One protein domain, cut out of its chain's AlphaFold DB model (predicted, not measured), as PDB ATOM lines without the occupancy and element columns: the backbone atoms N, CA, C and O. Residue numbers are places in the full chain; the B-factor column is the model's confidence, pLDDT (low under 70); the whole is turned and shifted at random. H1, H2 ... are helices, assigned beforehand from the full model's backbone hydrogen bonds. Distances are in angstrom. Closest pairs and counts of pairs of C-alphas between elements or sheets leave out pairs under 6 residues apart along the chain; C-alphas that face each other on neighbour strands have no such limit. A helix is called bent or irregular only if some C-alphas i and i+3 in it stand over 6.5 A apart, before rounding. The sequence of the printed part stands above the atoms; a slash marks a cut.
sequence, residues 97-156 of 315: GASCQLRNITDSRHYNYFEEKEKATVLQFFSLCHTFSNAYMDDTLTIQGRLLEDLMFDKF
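This is residues 97 to 156 of the 315 residues of the protein "ULP_PROTEASE domain-containing protein" of Aquilegia coerulea (UniProt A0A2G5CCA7). Two helices meet near their ends in a V: the long helix H2 ends where the shorter helix H3 begins, and the one-turn helix H1 sits at the open side of the V, near both arms. The long link between H2 and H3, residues 132 to 144, folds back on itself as a narrow loop held by a short antiparallel pairing, and its tip at Asp 139 makes one end of the longest axis. The printed part has 60 residues with three named helices, in the order H1, H2, H3, and no named strand. Its class is all helix, although only 28 of the 60 residues are in named elements. It is only just compact, close to loose, with a radius of gyration of the C-alphas of 12.2 A, and the C-alphas span 33 by 23 by 21 A.

The printed part begins at Gly 97, with its C-alpha at (-30.024, 41.314, -23.488). Residues 97 to 102 lead to H1, residues 103 to 106, which starts at C-alpha 103 at (-21.876, 49.127, -22.742). Residues 107 to 115 come next, and of these 111 to 113 are a helical run too short to bear a name. H2 is residues 116 to 131 and measures 24.2 A from first to last C-alpha; it runs from C-alpha 116 at (-7.714, 40.630, -24.341) to C-alpha 131 at (-25.752, 37.656, -8.557). With 16 residues it is the longest helix. H2 is irregular: C-alphas 127 and 130 are 7.6 A apart, where about 5 A is found in a regular helix. After residues 132 to 144 comes H3, residues 145 to 152, which measures 11.5 A and ends at C-alpha 152 at (-21.452, 50.227, -14.665). Residues 153 to 156 follow it.

H2 touches H3, with 10 pairs of C-alphas within 8 A. H2 does so with residues 126 to 131 alone. The closest C-alphas of the two helices are those of Cys 129 and Gly 145, 4.7 A apart. Their lines stand at a steep tilt of 54 degrees, and they run opposite ways. H1 is close to H3 but not clearly touching it; their closest C-alphas are those of Asn 104 and Met 152, 5.6 A apart. H1 is also close to H2 but not clearly touching it, and here the closest C-alphas are those of Ile 105 and Leu 123, 7.8 A apart. Between H2 and H3, residues 136 to 137 pair with residues 142 to 143, antiparallel. In the helices' backbones, 10 of 12 O i to N i+4 pairs of H2 and 2 of 4 of H3 are within hydrogen-bond range, while H1 is too short for such a pair.

The two C-alphas farthest apart in the domain are those of Gly 97 and Asp 139, at 36.4 A, and the first and last printed C-alphas, Gly 97 and Phe 156, are 23.8 A apart. The printed part has no cut. The link from H1 to H2, with 9 residues, is short, and the link from H2 to H3, with 13 residues, is long. The C-alphas of residues 132 to 144 lie 10 to 22 A from the mean of the C-alphas. The mean pLDDT of the printed part is 78.5; 8 residues, 97 to 102 and 153 to 154, are under 70, where the model's confidence is low.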
ATOM      1  N   GLY A  97     -29.609  40.334 -24.497       40.88
ATOM      2  CA  GLY A  97     -30.024  41.314 -23.488       40.88
ATOM      3  C   GLY A  97     -28.935  41.726 -22.484       40.88
ATOM      4  O   GLY A  97     -29.005  42.827 -21.950       40.88
ATOM      5  N   ALA A  98     -27.893  40.915 -22.263       45.16
ATOM      6  CA  ALA A  98     -26.743  41.286 -21.426       45.16
ATOM      7  C   ALA A  98     -25.773  42.247 -22.153       45.16
ATOM      8  O   ALA A  98     -25.034  43.002 -21.522       45.16
ATOM      9  N   SER A  99     -25.819  42.278 -23.492       48.62
ATOM     10  CA  SER A  99     -24.959  43.125 -24.331       48.62
ATOM     11  C   SER A  99     -25.213  44.629 -24.155       48.62
ATOM     12  O   SER A  99     -24.283  45.421 -24.299       48.62
ATOM     13  N   CYS A 100     -26.438  45.055 -23.820       49.19
ATOM     14  CA  CYS A 100     -26.729  46.477 -23.605       49.19
ATOM     15  C   CYS A 100     -26.305  46.977 -22.214       49.19
ATOM     16  O   CYS A 100     -25.990  48.155 -22.077       49.19
ATOM     17  N   GLN A 101     -26.247  46.095 -21.208       61.09
ATOM     18  CA  GLN A 101     -25.905  46.445 -19.823       61.09
ATOM     19  C   GLN A 101     -24.401  46.659 -19.610       61.09
ATOM     20  O   GLN A 101     -24.010  47.457 -18.765       61.09
ATOM     21  N   LEU A 102     -23.552  45.999 -20.402       69.56
ATOM     22  CA  LEU A 102     -22.093  46.120 -20.298       69.56
ATOM     23  C   LEU A 102     -21.514  47.298 -21.100       69.56
ATOM     24  O   LEU A 102     -20.313  47.545 -21.011       69.56
ATOM     25  N   ARG A 103     -22.341  48.040 -21.858       70.06
ATOM     26  CA  ARG A 103     -21.876  49.127 -22.742       70.06
ATOM     27  C   ARG A 103     -21.038  50.166 -22.017       70.06
ATOM     28  O   ARG A 103     -19.964  50.508 -22.473       70.06
ATOM     29  N   ASN A 104     -21.462  50.577 -20.834       70.06
ATOM     30  CA  ASN A 104     -20.727  51.548 -20.027       70.06
ATOM     31  C   ASN A 104     -19.341  51.053 -19.571       70.06
ATOM     32  O   ASN A 104     -18.446  51.863 -19.334       70.06
ATOM     33  N   ILE A 105     -19.129  49.734 -19.482       74.44
ATOM     34  CA  ILE A 105     -17.796  49.165 -19.261       74.44
ATOM     35  C   ILE A 105     -17.018  49.195 -20.570       74.44
ATOM     36  O   ILE A 105     -15.914  49.725 -20.603       74.44
ATOM     37  N   THR A 106     -17.584  48.654 -21.652       75.31
ATOM     38  CA  THR A 106     -16.882  48.523 -22.940       75.31
ATOM     39  C   THR A 106     -16.578  49.857 -23.612       75.31
ATOM     40  O   THR A 106     -15.588  49.966 -24.328       75.31
ATOM     41  N   ASP A 107     -17.400  50.873 -23.359       73.25
ATOM     42  CA  ASP A 107     -17.264  52.230 -23.891       73.25
ATOM     43  C   ASP A 107     -16.315  53.078 -23.027       73.25
ATOM     44  O   ASP A 107     -15.882  54.164 -23.428       73.25
ATOM     45  N   SER A 108     -15.948  52.584 -21.837       71.19
ATOM     46  CA  SER A 108     -14.955  53.229 -20.991       71.19
ATOM     47  C   SER A 108     -13.603  53.235 -21.692       71.19
ATOM     48  O   SER A 108     -13.067  52.197 -22.081       71.19
ATOM     49  N   ARG A 109     -12.965  54.409 -21.760       71.31
ATOM     50  CA  ARG A 109     -11.584  54.521 -22.258       71.31
ATOM     51  C   ARG A 109     -10.616  53.628 -21.482       71.31
ATOM     52  O   ARG A 109      -9.608  53.219 -22.046       71.31
ATOM     53  N   HIS A 110     -10.922  53.326 -20.219       73.19
ATOM     54  CA  HIS A 110     -10.108  52.445 -19.387       73.19
ATOM     55  C   HIS A 110     -10.169  50.986 -19.830       73.19
ATOM     56  O   HIS A 110      -9.161  50.292 -19.763       73.19
ATOM     57  N   TYR A 111     -11.314  50.546 -20.353       78.12
ATOM     58  CA  TYR A 111     -11.485  49.177 -20.822       78.12
ATOM     59  C   TYR A 111     -10.573  48.844 -22.010       78.12
ATOM     60  O   TYR A 111     -10.082  47.725 -22.142       78.12
ATOM     61  N   ASN A 112     -10.267  49.848 -22.832       78.56
ATOM     62  CA  ASN A 112      -9.355  49.703 -23.964       78.56
ATOM     63  C   ASN A 112      -7.889  49.491 -23.558       78.56
ATOM     64  O   ASN A 112      -7.106  49.076 -24.409       78.56
ATOM     65  N   TYR A 113      -7.516  49.760 -22.302       82.75
ATOM     66  CA  TYR A 113      -6.157  49.514 -21.806       82.75
ATOM     67  C   TYR A 113      -5.945  48.096 -21.265       82.75
ATOM     68  O   TYR A 113      -4.797  47.728 -21.039       82.75
ATOM     69  N   PHE A 114      -7.008  47.312 -21.063       81.44
ATOM     70  CA  PHE A 114      -6.879  45.917 -20.642       81.44
ATOM     71  C   PHE A 114      -6.379  45.031 -21.785       81.44
ATOM     72  O   PHE A 114      -6.720  45.242 -22.954       81.44
ATOM     73  N   GLU A 115      -5.620  43.993 -21.448       88.81
ATOM     74  CA  GLU A 115      -5.294  42.922 -22.385       88.81
ATOM     75  C   GLU A 115      -6.548  42.108 -22.746       88.81
ATOM     76  O   GLU A 115      -7.513  42.047 -21.986       88.81
ATOM     77  N   GLU A 116      -6.547  41.413 -23.889       83.25
ATOM     78  CA  GLU A 116      -7.714  40.630 -24.341       83.25
ATOM     79  C   GLU A 116      -8.178  39.579 -23.318       83.25
ATOM     80  O   GLU A 116      -9.376  39.335 -23.165       83.25
ATOM     81  N   LYS A 117      -7.242  38.990 -22.563       83.56
ATOM     82  CA  LYS A 117      -7.573  38.053 -21.479       83.56
ATOM     83  C   LYS A 117      -8.255  38.755 -20.303       83.56
ATOM     84  O   LYS A 117      -9.248  38.249 -19.789       83.56
ATOM     85  N   GLU A 118      -7.764  39.927 -19.912       85.00
ATOM     86  CA  GLU A 118      -8.320  40.722 -18.810       85.00
ATOM     87  C   GLU A 118      -9.696  41.285 -19.166       85.00
ATOM     88  O   GLU A 118     -10.608  41.257 -18.343       85.00
ATOM     89  N   LYS A 119      -9.881  41.723 -20.417       84.56
ATOM     90  CA  LYS A 119     -11.173  42.155 -20.961       84.56
ATOM     91  C   LYS A 119     -12.248  41.094 -20.758       84.56
ATOM     92  O   LYS A 119     -13.317  41.397 -20.227       84.56
ATOM     93  N   ALA A 120     -11.955  39.842 -21.120       84.31
ATOM     94  CA  ALA A 120     -12.880  38.730 -20.923       84.31
ATOM     95  C   ALA A 120     -13.222  38.526 -19.436       84.31
ATOM     96  O   ALA A 120     -14.398  38.392 -19.097       84.31
ATOM     97  N   THR A 121     -12.225  38.574 -18.547       84.06
ATOM     98  CA  THR A 121     -12.429  38.463 -17.093       84.06
ATOM     99  C   THR A 121     -13.289  39.602 -16.542       84.06
ATOM    100  O   THR A 121     -14.222  39.347 -15.783       84.06
ATOM    101  N   VAL A 122     -13.023  40.848 -16.942       84.19
ATOM    102  CA  VAL A 122     -13.780  42.034 -16.515       84.19
ATOM    103  C   VAL A 122     -15.236  41.935 -16.973       84.19
ATOM    104  O   VAL A 122     -16.147  42.121 -16.165       84.19
ATOM    105  N   LEU A 123     -15.478  41.586 -18.241       84.56
ATOM    106  CA  LEU A 123     -16.839  41.404 -18.751       84.56
ATOM    107  C   LEU A 123     -17.570  40.273 -18.036       84.56
ATOM    108  O   LEU A 123     -18.728  40.436 -17.658       84.56
ATOM    109  N   GLN A 124     -16.899  39.140 -17.823       84.12
ATOM    110  CA  GLN A 124     -17.490  38.011 -17.119       84.12
ATOM    111  C   GLN A 124     -17.855  38.394 -15.682       84.12
ATOM    112  O   GLN A 124     -18.983  38.146 -15.255       84.12
ATOM    113  N   PHE A 125     -16.944  39.053 -14.962       85.94
ATOM    114  CA  PHE A 125     -17.184  39.529 -13.604       85.94
ATOM    115  C   PHE A 125     -18.421  40.427 -13.534       85.94
ATOM    116  O   PHE A 125     -19.349  40.156 -12.772       85.94
ATOM    117  N   PHE A 126     -18.473  41.466 -14.367       84.19
ATOM    118  CA  PHE A 126     -19.576  42.420 -14.346       84.19
ATOM    119  C   PHE A 126     -20.892  41.838 -14.877       84.19
ATOM    120  O   PHE A 126     -21.954  42.199 -14.377       84.19
ATOM    121  N   SER A 127     -20.855  40.863 -15.790       81.88
ATOM    122  CA  SER A 127     -22.065  40.144 -16.218       81.88
ATOM    123  C   SER A 127     -22.724  39.352 -15.080       81.88
ATOM    124  O   SER A 127     -23.934  39.141 -15.092       81.88
ATOM    125  N   LEU A 128     -21.940  38.953 -14.073       84.19
ATOM    126  CA  LEU A 128     -22.390  38.156 -12.932       84.19
ATOM    127  C   LEU A 128     -22.491  38.964 -11.634       84.19
ATOM    128  O   LEU A 128     -23.025  38.445 -10.655       84.19
ATOM    129  N   CYS A 129     -22.021  40.215 -11.604       83.56
ATOM    130  CA  CYS A 129     -21.858  40.959 -10.354       83.56
ATOM    131  C   CYS A 129     -23.163  41.090  -9.556       83.56
ATOM    132  O   CYS A 129     -23.163  40.876  -8.348       83.56
ATOM    133  N   HIS A 130     -24.296  41.305 -10.226       80.38
ATOM    134  CA  HIS A 130     -25.623  41.387  -9.609       80.38
ATOM    135  C   HIS A 130     -26.059  40.099  -8.877       80.38
ATOM    136  O   HIS A 130     -26.938  40.141  -8.017       80.38
ATOM    137  N   THR A 131     -25.454  38.949  -9.196       82.81
ATOM    138  CA  THR A 131     -25.752  37.656  -8.557       82.81
ATOM    139  C   THR A 131     -24.994  37.450  -7.245       82.81
ATOM    140  O   THR A 131     -25.375  36.603  -6.432       82.81
ATOM    141  N   PHE A 132     -23.931  38.222  -6.999       82.06
ATOM    142  CA  PHE A 132     -23.110  38.070  -5.806       82.06
ATOM    143  C   PHE A 132     -23.758  38.767  -4.612       82.06
ATOM    144  O   PHE A 132     -23.886  39.993  -4.580       82.06
ATOM    145  N   SER A 133     -24.100  37.994  -3.576       86.25
ATOM    146  CA  SER A 133     -24.515  38.573  -2.291       86.25
ATOM    147  C   SER A 133     -23.400  39.448  -1.710       86.25
ATOM    148  O   SER A 133     -23.651  40.596  -1.362       86.25
ATOM    149  N   ASN A 134     -22.165  38.933  -1.713       89.19
ATOM    150  CA  ASN A 134     -20.942  39.669  -1.407       89.19
ATOM    151  C   ASN A 134     -19.942  39.409  -2.540       89.19
ATOM    152  O   ASN A 134     -19.571  38.261  -2.771       89.19
ATOM    153  N   ALA A 135     -19.534  40.456  -3.252       87.81
ATOM    154  CA  ALA A 135     -18.497  40.387  -4.278       87.81
ATOM    155  C   ALA A 135     -17.083  40.521  -3.689       87.81
ATOM    156  O   ALA A 135     -16.123  40.041  -4.279       87.81
ATOM    157  N   TYR A 136     -16.959  41.145  -2.514       87.75
ATOM    158  CA  TYR A 136     -15.727  41.200  -1.730       87.75
ATOM    159  C   TYR A 136     -16.062  41.199  -0.237       87.75
ATOM    160  O   TYR A 136     -17.060  41.800   0.172       87.75
ATOM    161  N   MET A 137     -15.240  40.544   0.581       89.50
ATOM    162  CA  MET A 137     -15.380  40.554   2.033       89.50
ATOM    163  C   MET A 137     -14.022  40.330   2.701       89.50
ATOM    164  O   MET A 137     -13.340  39.362   2.385       89.50
ATOM    165  N   ASP A 138     -13.673  41.203   3.640       87.31
ATOM    166  CA  ASP A 138     -12.593  41.019   4.609       87.31
ATOM    167  C   ASP A 138     -13.090  41.397   6.020       87.31
ATOM    168  O   ASP A 138     -14.259  41.752   6.202       87.31
ATOM    169  N   ASP A 139     -12.212  41.346   7.022       83.75
ATOM    170  CA  ASP A 139     -12.549  41.626   8.428       83.75
ATOM    171  C   ASP A 139     -13.100  43.039   8.691       83.75
ATOM    172  O   ASP A 139     -13.672  43.309   9.748       83.75
ATOM    173  N   THR A 140     -12.916  43.968   7.753       80.94
ATOM    174  CA  THR A 140     -13.224  45.393   7.928       80.94
ATOM    175  C   THR A 140     -14.106  45.975   6.821       80.94
ATOM    176  O   THR A 140     -14.564  47.106   6.959       80.94
ATOM    177  N   LEU A 141     -14.372  45.247   5.730       86.38
ATOM    178  CA  LEU A 141     -15.207  45.708   4.619       86.38
ATOM    179  C   LEU A 141     -15.954  44.557   3.944       86.38
ATOM    180  O   LEU A 141     -15.398  43.500   3.675       86.38
ATOM    181  N   THR A 142     -17.209  44.802   3.580       90.00
ATOM    182  CA  THR A 142     -17.990  43.935   2.692       90.00
ATOM    183  C   THR A 142     -18.534  44.771   1.543       90.00
ATOM    184  O   THR A 142     -19.116  45.826   1.777       90.00
ATOM    185  N   ILE A 143     -18.369  44.298   0.308       89.62
ATOM    186  CA  ILE A 143     -18.920  44.937  -0.890       89.62
ATOM    187  C   ILE A 143     -19.926  43.983  -1.512       89.62
ATOM    188  O   ILE A 143     -19.585  42.870  -1.912       89.62
ATOM    189  N   GLN A 144     -21.174  44.423  -1.605       88.81
ATOM    190  CA  GLN A 144     -22.218  43.673  -2.295       88.81
ATOM    191  C   GLN A 144     -22.044  43.792  -3.807       88.81
ATOM    192  O   GLN A 144     -21.648  44.844  -4.309       88.81
ATOM    193  N   GLY A 145     -22.408  42.744  -4.544       86.19
ATOM    194  CA  GLY A 145     -22.310  42.743  -6.004       86.19
ATOM    195  C   GLY A 145     -23.060  43.898  -6.671       86.19
ATOM    196  O   GLY A 145     -22.533  44.541  -7.574       86.19
ATOM    197  N   ARG A 146     -24.226  44.264  -6.125       84.00
ATOM    198  CA  ARG A 146     -25.023  45.420  -6.564       84.00
ATOM    199  C   ARG A 146     -24.278  46.765  -6.486       84.00
ATOM    200  O   ARG A 146     -24.517  47.636  -7.311       84.00
ATOM    201  N   LEU A 147     -23.384  46.955  -5.513       84.62
ATOM    202  CA  LEU A 147     -22.614  48.205  -5.397       84.62
ATOM    203  C   LEU A 147     -21.550  48.322  -6.495       84.62
ATOM    204  O   LEU A 147     -21.205  49.426  -6.906       84.62
ATOM    205  N   LEU A 148     -21.043  47.185  -6.980       84.69
ATOM    206  CA  LEU A 148     -20.118  47.137  -8.112       84.69
ATOM    207  C   LEU A 148     -20.858  47.266  -9.439       84.69
ATOM    208  O   LEU A 148     -20.365  47.930 -10.344       84.69
ATOM    209  N   GLU A 149     -22.060  46.701  -9.533       80.12
ATOM    210  CA  GLU A 149     -22.966  46.918 -10.660       80.12
ATOM    211  C   GLU A 149     -23.240  48.417 -10.878       80.12
ATOM    212  O   GLU A 149     -23.237  48.896 -12.008       80.12
ATOM    213  N   ASP A 150     -23.402  49.196  -9.804       79.62
ATOM    214  CA  ASP A 150     -23.635  50.639  -9.900       79.62
ATOM    215  C   ASP A 150     -22.478  51.403 -10.580       79.62
ATOM    216  O   ASP A 150     -22.727  52.423 -11.230       79.62
ATOM    217  N   LEU A 151     -21.242  50.884 -10.537       78.81
ATOM    218  CA  LEU A 151     -20.108  51.443 -11.290       78.81
ATOM    219  C   LEU A 151     -20.318  51.366 -12.804       78.81
ATOM    220  O   LEU A 151     -19.749  52.162 -13.545       78.81
ATOM    221  N   MET A 152     -21.137  50.419 -13.259       71.62
ATOM    222  CA  MET A 152     -21.452  50.227 -14.665       71.62
ATOM    223  C   MET A 152     -22.570  51.134 -15.149       71.62
ATOM    224  O   MET A 152     -22.797  51.177 -16.339       71.62
ATOM    225  N   PHE A 153     -23.338  51.810 -14.298       69.25
ATOM    226  CA  PHE A 153     -24.588  52.454 -14.731       69.25
ATOM    227  C   PHE A 153     -24.587  53.971 -14.571       69.25
ATOM    228  O   PHE A 153     -25.650  54.556 -14.375       69.25
ATOM    229  N   ASP A 154     -23.413  54.606 -14.644       67.50
ATOM    230  CA  ASP A 154     -23.272  56.055 -14.442       67.50
ATOM    231  C   ASP A 154     -23.930  56.515 -13.127       67.50
ATOM    232  O   ASP A 154     -24.598  57.550 -13.047       67.50
ATOM    233  N   LYS A 155     -23.792  55.703 -12.071       73.94
ATOM    234  CA  LYS A 155     -24.309  56.010 -10.736       73.94
ATOM    235  C   LYS A 155     -23.201  56.529  -9.829       73.94
ATOM    236  O   LYS A 155     -22.009  56.390 -10.097       73.94
ATOM    237  N   PHE A 156     -23.610  57.131  -8.714       77.75
ATOM    238  CA  PHE A 156     -22.677  57.557  -7.681       77.75
ATOM    239  C   PHE A 156     -21.943  56.353  -7.097       77.75
ATOM    240  O   PHE A 156     -22.572  55.431  -6.580       77.75
TER     241      PHE A 156